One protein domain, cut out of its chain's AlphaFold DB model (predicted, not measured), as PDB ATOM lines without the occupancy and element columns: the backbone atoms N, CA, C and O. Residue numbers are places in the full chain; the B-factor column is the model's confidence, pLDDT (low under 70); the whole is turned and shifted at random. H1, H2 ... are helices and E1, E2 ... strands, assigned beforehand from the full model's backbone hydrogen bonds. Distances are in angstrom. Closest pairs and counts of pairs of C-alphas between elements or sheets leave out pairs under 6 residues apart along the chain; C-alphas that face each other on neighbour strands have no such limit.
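What this domain is: This is residues 129 to 251 of the 412 residues of an uncharacterized protein of Idiomarina loihiensis (UniProt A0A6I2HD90). One twisted, six-stranded sheet has two helices packed on one of its faces, while its other face has no named helix. H2 covers the edge strand E2, and H1 crosses H2 at a steep tilt; E6, at the opposite edge, is left uncovered. The printed part has 123 residues with six named strands and two named helices, in the order E1, E2, E3, E4, H1, E5, E6, H2, and its class is mixed, helices and strands. The sheet runs E2, E3, E4, E1, E5, E6, antiparallel throughout. The whole is compact, with a radius of gyration of the C-alphas of 14.3 A and spans of 43 by 36 by 23 A.

Where its parts are: E1, residues 138 to 143, begins at C-alpha 138 (200.703, 124.033, 185.575) and measures 17.0 A. E2, residues 152 to 158, measures 18.2 A, and E3, residues 161 to 167, 19.3 A. E4, residues 178 to 183, measures 16.3 A. H1, residues 189 to 203, measures 20.8 A and begins at C-alpha 189 (197.530, 136.651, 189.548). E5, residues 208 to 214, measures 18.7 A, and E6, residues 217 to 221, 13.6 A. H2, residues 237 to 250, measures 19.9 A and ends at C-alpha 250 (182.374, 141.926, 182.971).

How they stand to each other: E2, E3 and E4 form a meander, each strand the antiparallel neighbour of the one before, with hairpins E2 and E3, and E3 and E4. N 154 and O 165 are 2.9 A apart, and N 180 and O 166 2.8 A. E1 is the antiparallel neighbour of E4, with N 140 and O 181 at 2.9 A; E1 to E4 form a Greek key, a meander whose last strand pairs with the strand before it. E1 also pairs with E5, N 141 and O 211 at 2.8 A, and the hairpin E5 and E6 has N 214 and O 217 at 2.8 A. E4, H1 and E5 make a split strand-helix-strand unit, two strands running the same way with E1 between them, and its crossover is right-handed. H2 is on the sheet over E2, at a height over the sheet of 9.4 A, and runs along the strands at 17 degrees to E2 on the local plane; their closest C-alphas, Thr 154 and Ser 238, are 5.5 A apart. H1 is on the same face. H1 and H2 touch, opposite ways at a steep tilt of 48 degrees, with the closest C-alphas, Thr 198 and Lys 245, 5.6 A apart. In H1 and H2 every O i to N i+4 pair is within hydrogen-bond range.

The domain as a whole: The C-alphas farthest apart, Ser 132 and His 251, are 44.7 A apart. The printed part has no cut. The link E6 to H2, residues 222 to 236, is long. Mean pLDDT of the printed part is 74.7, with residues 129 to 137, 144 to 149, 168 to 177 and 210 to 228 under 70.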
ATOM      1  N   GLU A 129     215.012 119.584 190.569       36.62
ATOM      2  CA  GLU A 129     216.050 119.169 189.611       36.62
ATOM      3  C   GLU A 129     215.384 118.746 188.279       36.62
ATOM      4  O   GLU A 129     214.337 118.088 188.294       36.62
ATOM      5  N   PRO A 130     215.961 119.099 187.114       38.78
ATOM      6  CA  PRO A 130     215.355 118.829 185.812       38.78
ATOM      7  C   PRO A 130     215.408 117.332 185.468       38.78
ATOM      8  O   PRO A 130     216.355 116.850 184.846       38.78
ATOM      9  N   SER A 131     214.366 116.599 185.862       40.34
ATOM     10  CA  SER A 131     214.208 115.175 185.565       40.34
ATOM     11  C   SER A 131     214.011 114.907 184.062       40.34
ATOM     12  O   SER A 131     213.684 115.794 183.265       40.34
ATOM     13  N   SER A 132     214.174 113.641 183.667       37.28
ATOM     14  CA  SER A 132     213.822 113.156 182.325       37.28
ATOM     15  C   SER A 132     212.315 113.211 182.040       37.28
ATOM     16  O   SER A 132     211.916 113.295 180.881       37.28
ATOM     17  N   GLU A 133     211.479 113.198 183.079       39.97
ATOM     18  CA  GLU A 133     210.018 113.242 182.990       39.97
ATOM     19  C   GLU A 133     209.517 114.655 183.301       39.97
ATOM     20  O   GLU A 133     209.028 114.960 184.389       39.97
ATOM     21  N   ARG A 134     209.671 115.554 182.322       43.50
ATOM     22  CA  ARG A 134     209.224 116.945 182.450       43.50
ATOM     23  C   ARG A 134     207.715 117.016 182.676       43.50
ATOM     24  O   ARG A 134     206.934 116.733 181.770       43.50
ATOM     25  N   ILE A 135     207.328 117.507 183.848       45.84
ATOM     26  CA  ILE A 135     205.951 117.864 184.195       45.84
ATOM     27  C   ILE A 135     205.446 118.908 183.185       45.84
ATOM     28  O   ILE A 135     205.879 120.063 183.194       45.84
ATOM     29  N   THR A 136     204.549 118.514 182.278       54.97
ATOM     30  CA  THR A 136     203.990 119.441 181.281       54.97
ATOM     31  C   THR A 136     202.755 120.147 181.834       54.97
ATOM     32  O   THR A 136     201.782 119.507 182.216       54.97
ATOM     33  N   GLY A 137     202.786 121.480 181.860       69.25
ATOM     34  CA  GLY A 137     201.669 122.308 182.316       69.25
ATOM     35  C   GLY A 137     201.886 122.949 183.685       69.25
ATOM     36  O   GLY A 137     203.012 123.225 184.102       69.25
ATOM     37  N   PHE A 138     200.773 123.262 184.339       75.06
ATOM     38  CA  PHE A 138     200.703 124.033 185.575       75.06
ATOM     39  C   PHE A 138     199.478 123.587 186.375       75.06
ATOM     40  O   PHE A 138     198.399 123.461 185.798       75.06
ATOM     41  N   GLN A 139     199.627 123.375 187.680       72.00
ATOM     42  CA  GLN A 139     198.522 123.012 188.568       72.00
ATOM     43  C   GLN A 139     198.391 124.053 189.677       72.00
ATOM     44  O   GLN A 139     199.379 124.424 190.309       72.00
ATOM     45  N   LEU A 140     197.165 124.504 189.927       77.62
ATOM     46  CA  LEU A 140     196.830 125.391 191.034       77.62
ATOM     47  C   LEU A 140     195.836 124.676 191.946       77.62
ATOM     48  O   LEU A 140     194.768 124.265 191.497       77.62
ATOM     49  N   MET A 141     196.196 124.500 193.210       71.81
ATOM     50  CA  MET A 141     195.381 123.807 194.200       71.81
ATOM     51  C   MET A 141     194.794 124.808 195.187       71.81
ATOM     52  O   MET A 141     195.509 125.645 195.742       71.81
ATOM     53  N   PHE A 142     193.499 124.669 195.440       77.69
ATOM     54  CA  PHE A 142     192.789 125.335 196.522       77.69
ATOM     55  C   PHE A 142     192.245 124.302 197.508       77.69
ATOM     56  O   PHE A 142     192.113 123.121 197.183       77.69
ATOM     57  N   ILE A 143     191.882 124.761 198.700       72.88
ATOM     58  CA  ILE A 143     191.250 123.953 199.740       72.88
ATOM     59  C   ILE A 143     190.118 124.733 200.415       72.88
ATOM     60  O   ILE A 143     190.245 125.922 200.710       72.88
ATOM     61  N   GLY A 144     188.998 124.049 200.632       69.31
ATOM     62  CA  GLY A 144     187.837 124.535 201.369       69.31
ATOM     63  C   GLY A 144     187.295 123.474 202.330       69.31
ATOM     64  O   GLY A 144     187.918 122.440 202.571       69.31
ATOM     65  N   SER A 145     186.110 123.725 202.872       68.06
ATOM     66  CA  SER A 145     185.484 122.920 203.919       68.06
ATOM     67  C   SER A 145     185.079 121.524 203.424       68.06
ATOM     68  O   SER A 145     184.077 121.349 202.726       68.06
ATOM     69  N   ALA A 146     185.847 120.510 203.826       59.00
ATOM     70  CA  ALA A 146     185.716 119.112 203.404       59.00
ATOM     71  C   ALA A 146     184.303 118.507 203.543       59.00
ATOM     72  O   ALA A 146     183.919 117.637 202.763       59.00
ATOM     73  N   GLN A 147     183.532 118.957 204.535       57.84
ATOM     74  CA  GLN A 147     182.280 118.319 204.956       57.84
ATOM     75  C   GLN A 147     181.117 118.506 203.965       57.84
ATOM     76  O   GLN A 147     180.243 117.648 203.895       57.84
ATOM     77  N   ASN A 148     181.104 119.600 203.191       58.53
ATOM     78  CA  ASN A 148     179.940 120.019 202.392       58.53
ATOM     79  C   ASN A 148     180.198 120.129 200.876       58.53
ATOM     80  O   ASN A 148     179.294 120.501 200.119       58.53
ATOM     81  N   ILE A 149     181.399 119.779 200.406       64.25
ATOM     82  CA  ILE A 149     181.713 119.722 198.973       64.25
ATOM     83  C   ILE A 149     181.373 118.331 198.423       64.25
ATOM     84  O   ILE A 149     181.935 117.321 198.847       64.25
ATOM     85  N   LYS A 150     180.481 118.276 197.427       72.06
ATOM     86  CA  LYS A 150     180.335 117.100 196.553       72.06
ATOM     87  C   LYS A 150     181.409 117.150 195.469       72.06
ATOM     88  O   LYS A 150     181.670 118.226 194.935       72.06
ATOM     89  N   ALA A 151     181.997 116.005 195.128       74.69
ATOM     90  CA  ALA A 151     182.997 115.928 194.066       74.69
ATOM     91  C   ALA A 151     182.421 116.405 192.717       74.69
ATOM     92  O   ALA A 151     181.277 116.092 192.380       74.69
ATOM     93  N   PHE A 152     183.211 117.148 191.940       84.06
ATOM     94  CA  PHE A 152     182.836 117.593 190.593       84.06
ATOM     95  C   PHE A 152     184.065 117.720 189.684       84.06
ATOM     96  O   PHE A 152     185.163 118.025 190.147       84.06
ATOM     97  N   ARG A 153     183.870 117.517 188.377       86.44
ATOM     98  CA  ARG A 153     184.889 117.677 187.326       86.44
ATOM     99  C   ARG A 153     184.314 118.556 186.218       86.44
ATOM    100  O   ARG A 153     183.181 118.345 185.796       86.44
ATOM    101  N   THR A 154     185.058 119.562 185.774       92.75
ATOM    102  CA  THR A 154     184.588 120.557 184.797       92.75
ATOM    103  C   THR A 154     185.763 121.257 184.101       92.75
ATOM    104  O   THR A 154     186.927 120.957 184.374       92.75
ATOM    105  N   SER A 155     185.484 122.186 183.189       91.62
ATOM    106  CA  SER A 155     186.486 123.041 182.555       91.62
ATOM    107  C   SER A 155     185.911 124.410 182.192       91.62
ATOM    108  O   SER A 155     184.760 124.527 181.774       91.62
ATOM    109  N   ILE A 156     186.721 125.458 182.354       95.06
ATOM    110  CA  ILE A 156     186.354 126.849 182.046       95.06
ATOM    111  C   ILE A 156     187.499 127.564 181.316       95.06
ATOM    112  O   ILE A 156     188.654 127.147 181.389       95.06
ATOM    113  N   VAL A 157     187.195 128.655 180.606       94.38
ATOM    114  CA  VAL A 157     188.210 129.468 179.911       94.38
ATOM    115  C   VAL A 157     188.716 130.583 180.827       94.38
ATOM    116  O   VAL A 157     187.952 131.471 181.220       94.38
ATOM    117  N   ILE A 158     190.015 130.562 181.123       89.88
ATOM    118  CA  ILE A 158     190.736 131.542 181.943       89.88
ATOM    119  C   ILE A 158     191.891 132.103 181.103       89.88
ATOM    120  O   ILE A 158     192.731 131.355 180.601       89.88
ATOM    121  N   GLY A 159     191.912 133.423 180.902       87.69
ATOM    122  CA  GLY A 159     192.776 134.056 179.908       87.69
ATOM    123  C   GLY A 159     192.565 133.460 178.515       87.69
ATOM    124  O   GLY A 159     191.442 133.389 178.020       87.69
ATOM    125  N   ASN A 160     193.656 133.002 177.904       88.31
ATOM    126  CA  ASN A 160     193.694 132.362 176.588       88.31
ATOM    127  C   ASN A 160     193.695 130.817 176.641       88.31
ATOM    128  O   ASN A 160     193.937 130.181 175.614       88.31
ATOM    129  N   GLN A 161     193.455 130.199 177.804       92.94
ATOM    130  CA  GLN A 161     193.508 128.744 177.972       92.94
ATOM    131  C   GLN A 161     192.247 128.161 178.622       92.94
ATOM    132  O   GLN A 161     191.583 128.786 179.446       92.94
ATOM    133  N   ILE A 162     191.934 126.918 178.250       92.56
ATOM    134  CA  ILE A 162     190.971 126.083 178.971       92.56
ATOM    135  C   ILE A 162     191.706 125.499 180.177       92.56
ATOM    136  O   ILE A 162     192.708 124.804 179.997       92.56
ATOM    137  N   VAL A 163     191.195 125.757 181.379       91.81
ATOM    138  CA  VAL A 163     191.630 125.085 182.608       91.81
ATOM    139  C   VAL A 163     190.616 124.008 182.976       91.81
ATOM    140  O   VAL A 163     189.408 124.215 182.830       91.81
ATOM    141  N   LYS A 164     191.089 122.846 183.427       88.06
ATOM    142  CA  LYS A 164     190.238 121.797 184.008       88.06
ATOM    143  C   LYS A 164     190.165 122.027 185.512       88.06
ATOM    144  O   LYS A 164     191.183 122.340 186.112       88.06
ATOM    145  N   ILE A 165     188.996 121.853 186.113       88.56
ATOM    146  CA  ILE A 165     188.794 121.961 187.561       88.56
ATOM    147  C   ILE A 165     188.249 120.622 188.050       88.56
ATOM    148  O   ILE A 165     187.245 120.137 187.522       88.56
ATOM    149  N   GLN A 166     188.892 120.034 189.054       82.19
ATOM    150  CA  GLN A 166     188.455 118.802 189.701       82.19
ATOM    151  C   GLN A 166     188.482 118.983 191.217       82.19
ATOM    152  O   GLN A 166     189.525 119.285 191.794       82.19
ATOM    153  N   SER A 167     187.330 118.808 191.862       78.81
ATOM    154  CA  SER A 167     187.204 118.875 193.314       78.81
ATOM    155  C   SER A 167     186.926 117.507 193.911       78.81
ATOM    156  O   SER A 167     186.099 116.746 193.401       78.81
ATOM    157  N   TYR A 168     187.609 117.236 195.017       64.56
ATOM    158  CA  TYR A 168     187.528 116.009 195.786       64.56
ATOM    159  C   TYR A 168     186.594 116.262 196.969       64.56
ATOM    160  O   TYR A 168     186.880 117.056 197.869       64.56
ATOM    161  N   GLY A 169     185.420 115.633 196.916       58.97
ATOM    162  CA  GLY A 169     184.432 115.702 197.989       58.97
ATOM    163  C   GLY A 169     184.792 114.793 199.162       58.97
ATOM    164  O   GLY A 169     185.874 114.209 199.213       58.97
ATOM    165  N   ASN A 170     183.844 114.602 200.079       54.75
ATOM    166  CA  ASN A 170     183.999 113.739 201.258       54.75
ATOM    167  C   ASN A 170     184.255 112.237 200.970       54.75
ATOM    168  O   ASN A 170     184.375 111.456 201.909       54.75
ATOM    169  N   THR A 171     184.348 111.823 199.703       48.06
ATOM    170  CA  THR A 171     184.552 110.430 199.274       48.06
ATOM    171  C   THR A 171     185.965 109.898 199.516       48.06
ATOM    172  O   THR A 171     186.124 108.688 199.626       48.06
ATOM    173  N   HIS A 172     186.980 110.765 199.622       44.12
ATOM    174  CA  HIS A 172     188.360 110.359 199.915       44.12
ATOM    175  C   HIS A 172     188.885 111.100 201.164       44.12
ATOM    176  O   HIS A 172     189.157 112.302 201.074       44.12
ATOM    177  N   PRO A 173     189.052 110.433 202.329       42.81
ATOM    178  CA  PRO A 173     189.240 111.098 203.628       42.81
ATOM    179  C   PRO A 173     190.412 112.079 203.746       42.81
ATOM    180  O   PRO A 173     190.370 112.958 204.600       42.81
ATOM    181  N   SER A 174     191.455 111.942 202.921       41.69
ATOM    182  CA  SER A 174     192.592 112.870 202.910       41.69
ATOM    183  C   SER A 174     192.497 113.984 201.862       41.69
ATOM    184  O   SER A 174     193.145 115.011 202.031       41.69
ATOM    185  N   LEU A 175     191.707 113.802 200.796       45.97
ATOM    186  CA  LEU A 175     191.574 114.769 199.694       45.97
ATOM    187  C   LEU A 175     190.326 115.648 199.827       45.97
ATOM    188  O   LEU A 175     190.215 116.659 199.138       45.97
ATOM    189  N   ALA A 176     189.386 115.263 200.692       54.47
ATOM    190  CA  ALA A 176     188.140 115.980 200.908       54.47
ATOM    191  C   ALA A 176     188.386 117.468 201.203       54.47
ATOM    192  O   ALA A 176     189.107 117.820 202.134       54.47
ATOM    193  N   GLY A 177     187.775 118.344 200.402       60.56
ATOM    194  CA  GLY A 177     187.967 119.795 200.490       60.56
ATOM    195  C   GLY A 177     188.894 120.374 199.416       60.56
ATOM    196  O   GLY A 177     188.819 121.573 199.147       60.56
ATOM    197  N   ILE A 178     189.735 119.555 198.774       70.06
ATOM    198  CA  ILE A 178     190.713 120.015 197.780       70.06
ATOM    199  C   ILE A 178     190.048 120.254 196.415       70.06
ATOM    200  O   ILE A 178     189.147 119.531 195.977       70.06
ATOM    201  N   ILE A 179     190.520 121.288 195.719       77.25
ATOM    202  CA  ILE A 179     190.131 121.665 194.360       77.25
ATOM    203  C   ILE A 179     191.418 121.836 193.547       77.25
ATOM    204  O   ILE A 179     192.165 122.788 193.761       77.25
ATOM    205  N   VAL A 180     191.684 120.923 192.614       75.88
ATOM    206  CA  VAL A 180     192.830 120.994 191.695       75.88
ATOM    207  C   VAL A 180     192.390 121.659 190.394       75.88
ATOM    208  O   VAL A 180     191.341 121.324 189.839       75.88
ATOM    209  N   VAL A 181     193.198 122.597 189.900       83.62
ATOM    210  CA  VAL A 181     192.987 123.297 188.632       83.62
ATOM    211  C   VAL A 181     194.182 123.077 187.708       83.62
ATOM    212  O   VAL A 181     195.246 123.661 187.912       83.62
ATOM    213  N   ASP A 182     193.994 122.252 186.678       79.44
ATOM    214  CA  ASP A 182     195.023 121.911 185.691       79.44
ATOM    215  C   ASP A 182     194.978 122.875 184.495       79.44
ATOM    216  O   ASP A 182     193.930 123.080 183.871       79.44
ATOM    217  N   ALA A 183     196.133 123.431 184.131       86.19
ATOM    218  CA  ALA A 183     196.315 124.412 183.065       86.19
ATOM    219  C   ALA A 183     197.511 124.059 182.156       86.19
ATOM    220  O   ALA A 183     198.428 123.335 182.544       86.19
ATOM    221  N   LYS A 184     197.535 124.603 180.930       85.06
ATOM    222  CA  LYS A 184     198.654 124.404 179.982       85.06
ATOM    223  C   LYS A 184     199.889 125.240 180.327       85.06
ATOM    224  O   LYS A 184     200.989 124.897 179.908       85.06
ATOM    225  N   GLY A 185     199.710 126.334 181.063       84.19
ATOM    226  CA  GLY A 185     200.778 127.212 181.532       84.19
ATOM    227  C   GLY A 185     200.310 128.086 182.694       84.19
ATOM    228  O   GLY A 185     199.127 128.074 183.047       84.19
ATOM    229  N   LYS A 186     201.238 128.844 183.292       85.12
ATOM    230  CA  LYS A 186     200.982 129.615 184.518       85.12
ATOM    231  C   LYS A 186     199.790 130.567 184.385       85.12
ATOM    232  O   LYS A 186     199.727 131.393 183.477       85.12
ATOM    233  N   ILE A 187     198.866 130.464 185.337       84.81
ATOM    234  CA  ILE A 187     197.734 131.381 185.495       84.81
ATOM    235  C   ILE A 187     198.259 132.676 186.145       84.81
ATOM    236  O   ILE A 187     198.911 132.614 187.188       84.81
ATOM    237  N   SER A 188     198.003 133.842 185.535       87.00
ATOM    238  CA  SER A 188     198.402 135.148 186.094       87.00
ATOM    239  C   SER A 188     197.583 135.510 187.339       87.00
ATOM    240  O   SER A 188     196.459 135.046 187.485       87.00
ATOM    241  N   ILE A 189     198.124 136.354 188.226       82.81
ATOM    242  CA  ILE A 189     197.530 136.651 189.548       82.81
ATOM    243  C   ILE A 189     196.065 137.109 189.436       82.81
ATOM    244  O   ILE A 189     195.202 136.523 190.074       82.81
ATOM    245  N   GLU A 190     195.760 138.062 188.552       86.62
ATOM    246  CA  GLU A 190     194.389 138.507 188.231       86.62
ATOM    247  C   GLU A 190     193.448 137.338 187.875       86.62
ATOM    248  O   GLU A 190     192.323 137.240 188.364       86.62
ATOM    249  N   HIS A 191     193.926 136.400 187.057       90.31
ATOM    250  CA  HIS A 191     193.169 135.212 186.685       90.31
ATOM    251  C   HIS A 191     193.037 134.201 187.834       90.31
ATOM    252  O   HIS A 191     192.027 133.500 187.886       90.31
ATOM    253  N   GLN A 192     194.006 134.135 188.757       88.00
ATOM    254  CA  GLN A 192     193.891 133.354 189.994       88.00
ATOM    255  C   GLN A 192     192.850 133.976 190.942       88.00
ATOM    256  O   GLN A 192     192.038 133.241 191.496       88.00
ATOM    257  N   GLU A 193     192.794 135.310 191.067       86.38
ATOM    258  CA  GLU A 193     191.761 136.008 191.851       86.38
ATOM    259  C   GLU A 193     190.351 135.750 191.299       86.38
ATOM    260  O   GLU A 193     189.447 135.393 192.055       86.38
ATOM    261  N   ILE A 194     190.161 135.887 189.979       90.69
ATOM    262  CA  ILE A 194     188.876 135.613 189.314       90.69
ATOM    263  C   ILE A 194     188.467 134.150 189.524       90.69
ATOM    264  O   ILE A 194     187.312 133.879 189.851       90.69
ATOM    265  N   LEU A 195     189.399 133.208 189.353       92.62
ATOM    266  CA  LEU A 195     189.173 131.777 189.564       92.62
ATOM    267  C   LEU A 195     188.786 131.465 191.019       92.62
ATOM    268  O   LEU A 195     187.796 130.768 191.232       92.62
ATOM    269  N   SER A 196     189.509 132.023 191.994       90.38
ATOM    270  CA  SER A 196     189.208 131.879 193.423       90.38
ATOM    271  C   SER A 196     187.800 132.386 193.727       90.38
ATOM    272  O   SER A 196     186.956 131.611 194.164       90.38
ATOM    273  N   LEU A 197     187.487 133.639 193.376       91.38
ATOM    274  CA  LEU A 197     186.168 134.229 193.629       91.38
ATOM    275  C   LEU A 197     185.035 133.466 192.916       91.38
ATOM    276  O   LEU A 197     183.939 133.331 193.457       91.38
ATOM    277  N   THR A 198     185.293 132.916 191.724       95.44
ATOM    278  CA  THR A 198     184.335 132.055 191.006       95.44
ATOM    279  C   THR A 198     184.043 130.770 191.793       95.44
ATOM    280  O   THR A 198     182.877 130.392 191.937       95.44
ATOM    281  N   LEU A 199     185.080 130.107 192.320       93.06
ATOM    282  CA  LEU A 199     184.946 128.906 193.152       93.06
ATOM    283  C   LEU A 199     184.240 129.213 194.479       93.06
ATOM    284  O   LEU A 199     183.357 128.459 194.878       93.06
ATOM    285  N   GLU A 200     184.576 130.324 195.134       92.38
ATOM    286  CA  GLU A 200     183.977 130.755 196.403       92.38
ATOM    287  C   GLU A 200     182.474 131.019 196.288       92.38
ATOM    288  O   GLU A 200     181.678 130.500 197.073       92.38
ATOM    289  N   LEU A 201     182.066 131.774 195.263       94.75
ATOM    290  CA  LEU A 201     180.660 132.090 195.009       94.75
ATOM    291  C   LEU A 201     179.850 130.851 194.612       94.75
ATOM    292  O   LEU A 201     178.697 130.720 195.025       94.75
ATOM    293  N   TYR A 202     180.441 129.927 193.843       94.75
ATOM    294  CA  TYR A 202     179.791 128.658 193.514       94.75
ATOM    295  C   TYR A 202     179.694 127.724 194.726       94.75
ATOM    296  O   TYR A 202     178.657 127.100 194.909       94.75
ATOM    297  N   LEU A 203     180.733 127.616 195.560       90.25
ATOM    298  CA  LEU A 203     180.788 126.675 196.691       90.25
ATOM    299  C   LEU A 203     180.261 127.246 198.016       90.25
ATOM    300  O   LEU A 203     180.200 126.519 199.011       90.25
ATOM    301  N   ARG A 204     179.893 128.534 198.017       89.44
ATOM    302  CA  ARG A 204     179.309 129.290 199.136       89.44
ATOM    303  C   ARG A 204     180.141 129.125 200.410       89.44
ATOM    304  O   ARG A 204     179.664 128.720 201.472       89.44
ATOM    305  N   GLN A 205     181.436 129.374 200.221       82.31
ATOM    306  CA  GLN A 205     182.519 129.274 201.193       82.31
ATOM    307  C   GLN A 205     183.702 130.141 200.750       82.31
ATOM    308  O   GLN A 205     183.753 130.562 199.595       82.31
ATOM    309  N   LYS A 206     184.698 130.311 201.619       80.38
ATOM    310  CA  LYS A 206     186.041 130.733 201.199       80.38
ATOM    311  C   LYS A 206     186.828 129.542 200.655       80.38
ATOM    312  O   LYS A 206     186.619 128.422 201.119       80.38
ATOM    313  N   VAL A 207     187.763 129.780 199.738       79.50
ATOM    314  CA  VAL A 207     188.764 128.773 199.346       79.50
ATOM    315  C   VAL A 207     190.160 129.347 199.554       79.50
ATOM    316  O   VAL A 207     190.490 130.422 199.063       79.50
ATOM    317  N   SER A 208     190.989 128.640 200.314       74.12
ATOM    318  CA  SER A 208     192.386 129.025 200.501       74.12
ATOM    319  C   SER A 208     193.219 128.536 199.324       74.12
ATOM    320  O   SER A 208     193.019 127.416 198.856       74.12
ATOM    321  N   PHE A 209     194.201 129.326 198.887       73.00
ATOM    322  CA  PHE A 209     195.318 128.796 198.104       73.00
ATOM    323  C   PHE A 209     196.041 127.724 198.934       73.00
ATOM    324  O   PHE A 209     196.420 127.996 200.074       73.00
ATOM    325  N   LEU A 210     196.216 126.535 198.358       61.56
ATOM    326  CA  LEU A 210     196.937 125.413 198.957       61.56
ATOM    327  C   LEU A 210     198.321 125.254 198.317       61.56
ATOM    328  O   LEU A 210     199.319 125.251 199.028       61.56
ATOM    329  N   ALA A 211     198.395 125.124 196.988       60.12
ATOM    330  CA  ALA A 211     199.664 124.892 196.298       60.12
ATOM    331  C   ALA A 211     199.683 125.384 194.841       60.12
ATOM    332  O   ALA A 211     198.661 125.396 194.159       60.12
ATOM    333  N   GLU A 212     200.867 125.742 194.341       67.25
ATOM    334  CA  GLU A 212     201.158 125.981 192.922       67.25
ATOM    335  C   GLU A 212     202.248 124.994 192.482       67.25
ATOM    336  O   GLU A 212     203.317 124.953 193.091       67.25
ATOM    337  N   LEU A 213     202.000 124.215 191.428       58.66
ATOM    338  CA  LEU A 213     202.976 123.300 190.828       58.66
ATOM    339  C   LEU A 213     203.231 123.692 189.366       58.66
ATOM    340  O   LEU A 213     202.296 123.896 188.587       58.66
ATOM    341  N   SER A 214     204.499 123.762 188.975       63.12
ATOM    342  CA  SER A 214     204.960 123.999 187.605       63.12
ATOM    343  C   SER A 214     205.943 122.912 187.157       63.12
ATOM    344  O   SER A 214     206.366 122.068 187.944       63.12
ATOM    345  N   THR A 215     206.382 122.983 185.896       60.53
ATOM    346  CA  THR A 215     207.443 122.134 185.327       60.53
ATOM    347  C   THR A 215     208.738 122.072 186.150       60.53
ATOM    348  O   THR A 215     209.487 121.108 186.013       60.53
ATOM    349  N   ASN A 216     209.033 123.090 186.964       51.47
ATOM    350  CA  ASN A 216     210.313 123.240 187.659       51.47
ATOM    351  C   ASN A 216     210.204 123.734 189.114       51.47
ATOM    352  O   ASN A 216     211.239 123.963 189.734       51.47
ATOM    353  N   LYS A 217     208.993 123.935 189.648       52.91
ATOM    354  CA  LYS A 217     208.783 124.501 190.984       52.91
ATOM    355  C   LYS A 217     207.507 123.982 191.644       52.91
ATOM    356  O   LYS A 217     206.473 123.864 190.990       52.91
ATOM    357  N   ALA A 218     207.569 123.781 192.954       52.31
ATOM    358  CA  ALA A 218     206.421 123.720 193.846       52.31
ATOM    359  C   ALA A 218     206.408 124.924 194.802       52.31
ATOM    360  O   ALA A 218     207.450 125.412 195.247       52.31
ATOM    361  N   LEU A 219     205.209 125.376 195.149       52.34
ATOM    362  CA  LEU A 219     204.918 126.304 196.234       52.34
ATOM    363  C   LEU A 219     203.766 125.704 197.043       52.34
ATOM    364  O   LEU A 219     202.743 125.359 196.461       52.34
ATOM    365  N   LEU A 220     203.928 125.592 198.357       50.06
ATOM    366  CA  LEU A 220     202.949 125.050 199.297       50.06
ATOM    367  C   LEU A 220     202.645 126.096 200.373       50.06
ATOM    368  O   LEU A 220     203.564 126.657 200.971       50.06
ATOM    369  N   ASN A 221     201.365 126.330 200.638       51.19
ATOM    370  CA  ASN A 221     200.883 127.114 201.767       51.19
ATOM    371  C   ASN A 221     200.761 126.215 203.009       51.19
ATOM    372  O   ASN A 221     200.341 125.065 202.901       51.19
ATOM    373  N   ILE A 222     201.136 126.735 204.181       44.75
ATOM    374  CA  ILE A 222     201.095 126.018 205.472       44.75
ATOM    375  C   ILE A 222     200.202 126.731 206.505       44.75
ATOM    376  O   ILE A 222     200.275 126.457 207.703       44.75
ATOM    377  N   VAL A 223     199.403 127.708 206.072       45.28
ATOM    378  CA  VAL A 223     198.451 128.430 206.928       45.28
ATOM    379  C   VAL A 223     197.214 127.561 207.196       45.28
ATOM    380  O   VAL A 223     196.811 126.776 206.345       45.28
ATOM    381  N   ASP A 224     196.590 127.710 208.369       43.56
ATOM    382  CA  ASP A 224     195.309 127.057 208.665       43.56
ATOM    383  C   ASP A 224     194.231 127.428 207.627       43.56
ATOM    384  O   ASP A 224     194.044 128.592 207.268       43.56
ATOM    385  N   HIS A 225     193.511 126.413 207.156       53.72
ATOM    386  CA  HIS A 225     192.512 126.494 206.095       53.72
ATOM    387  C   HIS A 225     191.070 126.370 206.625       53.72
ATOM    388  O   HIS A 225     190.149 126.041 205.868       53.72
ATOM    389  N   SER A 226     190.863 126.624 207.923       51.12
ATOM    390  CA  SER A 226     189.567 126.556 208.607       51.12
ATOM    391  C   SER A 226     188.504 127.469 207.972       51.12
ATOM    392  O   SER A 226     188.405 128.675 208.202       51.12
ATOM    393  N   THR A 227     187.655 126.854 207.149       58.53
ATOM    394  CA  THR A 227     186.560 127.501 206.420       58.53
ATOM    395  C   THR A 227     185.256 126.755 206.669       58.53
ATOM    396  O   THR A 227     185.236 125.533 206.840       58.53
ATOM    397  N   VAL A 228     184.146 127.491 206.681       63.75
ATOM    398  CA  VAL A 228     182.800 126.909 206.706       63.75
ATOM    399  C   VAL A 228     182.261 126.904 205.280       63.75
ATOM    400  O   VAL A 228     182.473 127.859 204.538       63.75
ATOM    401  N   SER A 229     181.558 125.840 204.892       71.00
ATOM    402  CA  SER A 229     180.838 125.795 203.620       71.00
ATOM    403  C   SER A 229     179.365 125.550 203.829       71.00
ATOM    404  O   SER A 229     178.972 124.619 204.532       71.00
ATOM    405  N   PHE A 230     178.564 126.335 203.120       73.00
ATOM    406  CA  PHE A 230     177.134 126.124 202.988       73.00
ATOM    407  C   PHE A 230     176.785 125.252 201.758       73.00
ATOM    408  O   PHE A 230     175.626 125.150 201.354       73.00
ATOM    409  N   SER A 231     177.774 124.555 201.189       82.38
ATOM    410  CA  SER A 231     177.711 123.740 199.967       82.38
ATOM    411  C   SER A 231     177.418 124.514 198.675       82.38
ATOM    412  O   SER A 231     176.987 125.671 198.677       82.38
ATOM    413  N   ALA A 232     177.624 123.829 197.549       88.12
ATOM    414  CA  ALA A 232     177.425 124.367 196.209       88.12
ATOM    415  C   ALA A 232     176.063 125.066 196.007       88.12
ATOM    416  O   ALA A 232     175.036 124.644 196.545       88.12
ATOM    417  N   LEU A 233     176.084 126.137 195.209       91.00
ATOM    418  CA  LEU A 233     174.954 126.987 194.826       91.00
ATOM    419  C   LEU A 233     173.816 126.175 194.199       91.00
ATOM    420  O   LEU A 233     172.659 126.328 194.575       91.00
ATOM    421  N   ASN A 234     174.174 125.273 193.289       90.25
ATOM    422  CA  ASN A 234     173.314 124.259 192.692       90.25
ATOM    423  C   ASN A 234     174.164 123.021 192.345       90.25
ATOM    424  O   ASN A 234     175.340 122.944 192.702       90.25
ATOM    425  N   THR A 235     173.586 122.031 191.665       89.06
ATOM    426  CA  THR A 235     174.285 120.789 191.279       89.06
ATOM    427  C   THR A 235     175.124 120.903 190.000       89.06
ATOM    428  O   THR A 235     175.914 120.004 189.714       89.06
ATOM    429  N   ASN A 236     174.978 121.977 189.215       91.19
ATOM    430  CA  ASN A 236     175.572 122.097 187.882       91.19
ATOM    431  C   ASN A 236     176.829 122.982 187.889       91.19
ATOM    432  O   ASN A 236     176.809 124.128 187.434       91.19
ATOM    433  N   ALA A 237     177.940 122.421 188.380       90.38
ATOM    434  CA  ALA A 237     179.236 123.100 188.448       90.38
ATOM    435  C   ALA A 237     179.651 123.746 187.116       90.38
ATOM    436  O   ALA A 237     180.043 124.910 187.095       90.38
ATOM    437  N   SER A 238     179.532 123.017 186.001       90.81
ATOM    438  CA  SER A 238     179.958 123.497 184.682       90.81
ATOM    439  C   SER A 238     179.188 124.731 184.226       90.81
ATOM    440  O   SER A 238     179.797 125.712 183.810       90.81
ATOM    441  N   TYR A 239     177.858 124.717 184.327       93.81
ATOM    442  CA  TYR A 239     177.048 125.863 183.925       93.81
ATOM    443  C   TYR A 239     177.273 127.057 184.864       93.81
ATOM    444  O   TYR A 239     177.518 128.172 184.399       93.81
ATOM    445  N   SER A 240     177.277 126.811 186.177       95.31
ATOM    446  CA  SER A 240     177.402 127.850 187.203       95.31
ATOM    447  C   SER A 240     178.760 128.552 187.186       95.31
ATOM    448  O   SER A 240     178.806 129.780 187.152       95.31
ATOM    449  N   LEU A 241     179.871 127.812 187.133       96.19
ATOM    450  CA  LEU A 241     181.216 128.402 187.125       96.19
ATOM    451  C   LEU A 241     181.482 129.227 185.853       96.19
ATOM    452  O   LEU A 241     182.146 130.260 185.932       96.19
ATOM    453  N   ILE A 242     180.930 128.835 184.695       95.88
ATOM    454  CA  ILE A 242     181.024 129.625 183.454       95.88
ATOM    455  C   ILE A 242     180.307 130.974 183.607       95.88
ATOM    456  O   ILE A 242     180.900 132.014 183.311       95.88
ATOM    457  N   HIS A 243     179.062 130.970 184.092       96.81
ATOM    458  CA  HIS A 243     178.243 132.181 184.225       96.81
ATOM    459  C   HIS A 243     178.795 133.140 185.284       96.81
ATOM    460  O   HIS A 243     178.964 134.330 185.016       96.81
ATOM    461  N   ILE A 244     179.179 132.614 186.451       97.38
ATOM    462  CA  ILE A 244     179.793 133.395 187.531       97.38
ATOM    463  C   ILE A 244     181.104 134.040 187.052       97.38
ATOM    464  O   ILE A 244     181.282 135.250 187.206       97.38
ATOM    465  N   LYS A 245     181.990 133.282 186.388       96.25
ATOM    466  CA  LYS A 245     183.254 133.815 185.852       96.25
ATOM    467  C   LYS A 245     183.034 134.865 184.760       96.25
ATOM    468  O   LYS A 245     183.788 135.838 184.683       96.25
ATOM    469  N   ALA A 246     182.029 134.678 183.902       95.25
ATOM    470  CA  ALA A 246     181.675 135.644 182.865       95.25
ATOM    471  C   ALA A 246     181.134 136.953 183.464       95.25
ATOM    472  O   ALA A 246     181.499 138.030 182.992       95.25
ATOM    473  N   PHE A 247     180.330 136.872 184.528       96.25
ATOM    474  CA  PHE A 247     179.846 138.042 185.256       96.25
ATOM    475  C   PHE A 247     180.989 138.796 185.946       96.25
ATOM    476  O   PHE A 247     181.142 139.988 185.697       96.25
ATOM    477  N   ILE A 248     181.838 138.117 186.734       94.44
ATOM    478  CA  ILE A 248     182.980 138.739 187.441       94.44
ATOM    479  C   ILE A 248     183.874 139.523 186.472       94.44
ATOM    480  O   ILE A 248     184.211 140.674 186.736       94.44
ATOM    481  N   ALA A 249     184.230 138.918 185.333       91.19
ATOM    482  CA  ALA A 249     185.108 139.539 184.341       91.19
ATOM    483  C   ALA A 249     184.469 140.732 183.600       91.19
ATOM    484  O   ALA A 249     185.183 141.540 183.012       91.19
ATOM    485  N   LYS A 250     183.134 140.838 183.606       94.25
ATOM    486  CA  LYS A 250     182.374 141.926 182.971       94.25
ATOM    487  C   LYS A 250     181.990 143.041 183.955       94.25
ATOM    488  O   LYS A 250     181.797 144.172 183.521       94.25
ATOM    489  N   HIS A 251     181.883 142.716 185.243       93.06
ATOM    490  CA  HIS A 251     181.341 143.576 186.298       93.06
ATOM    491  C   HIS A 251     182.329 143.766 187.471       93.06
ATOM    492  O   HIS A 251     182.021 143.387 188.609       93.06
TER     493      HIS A 251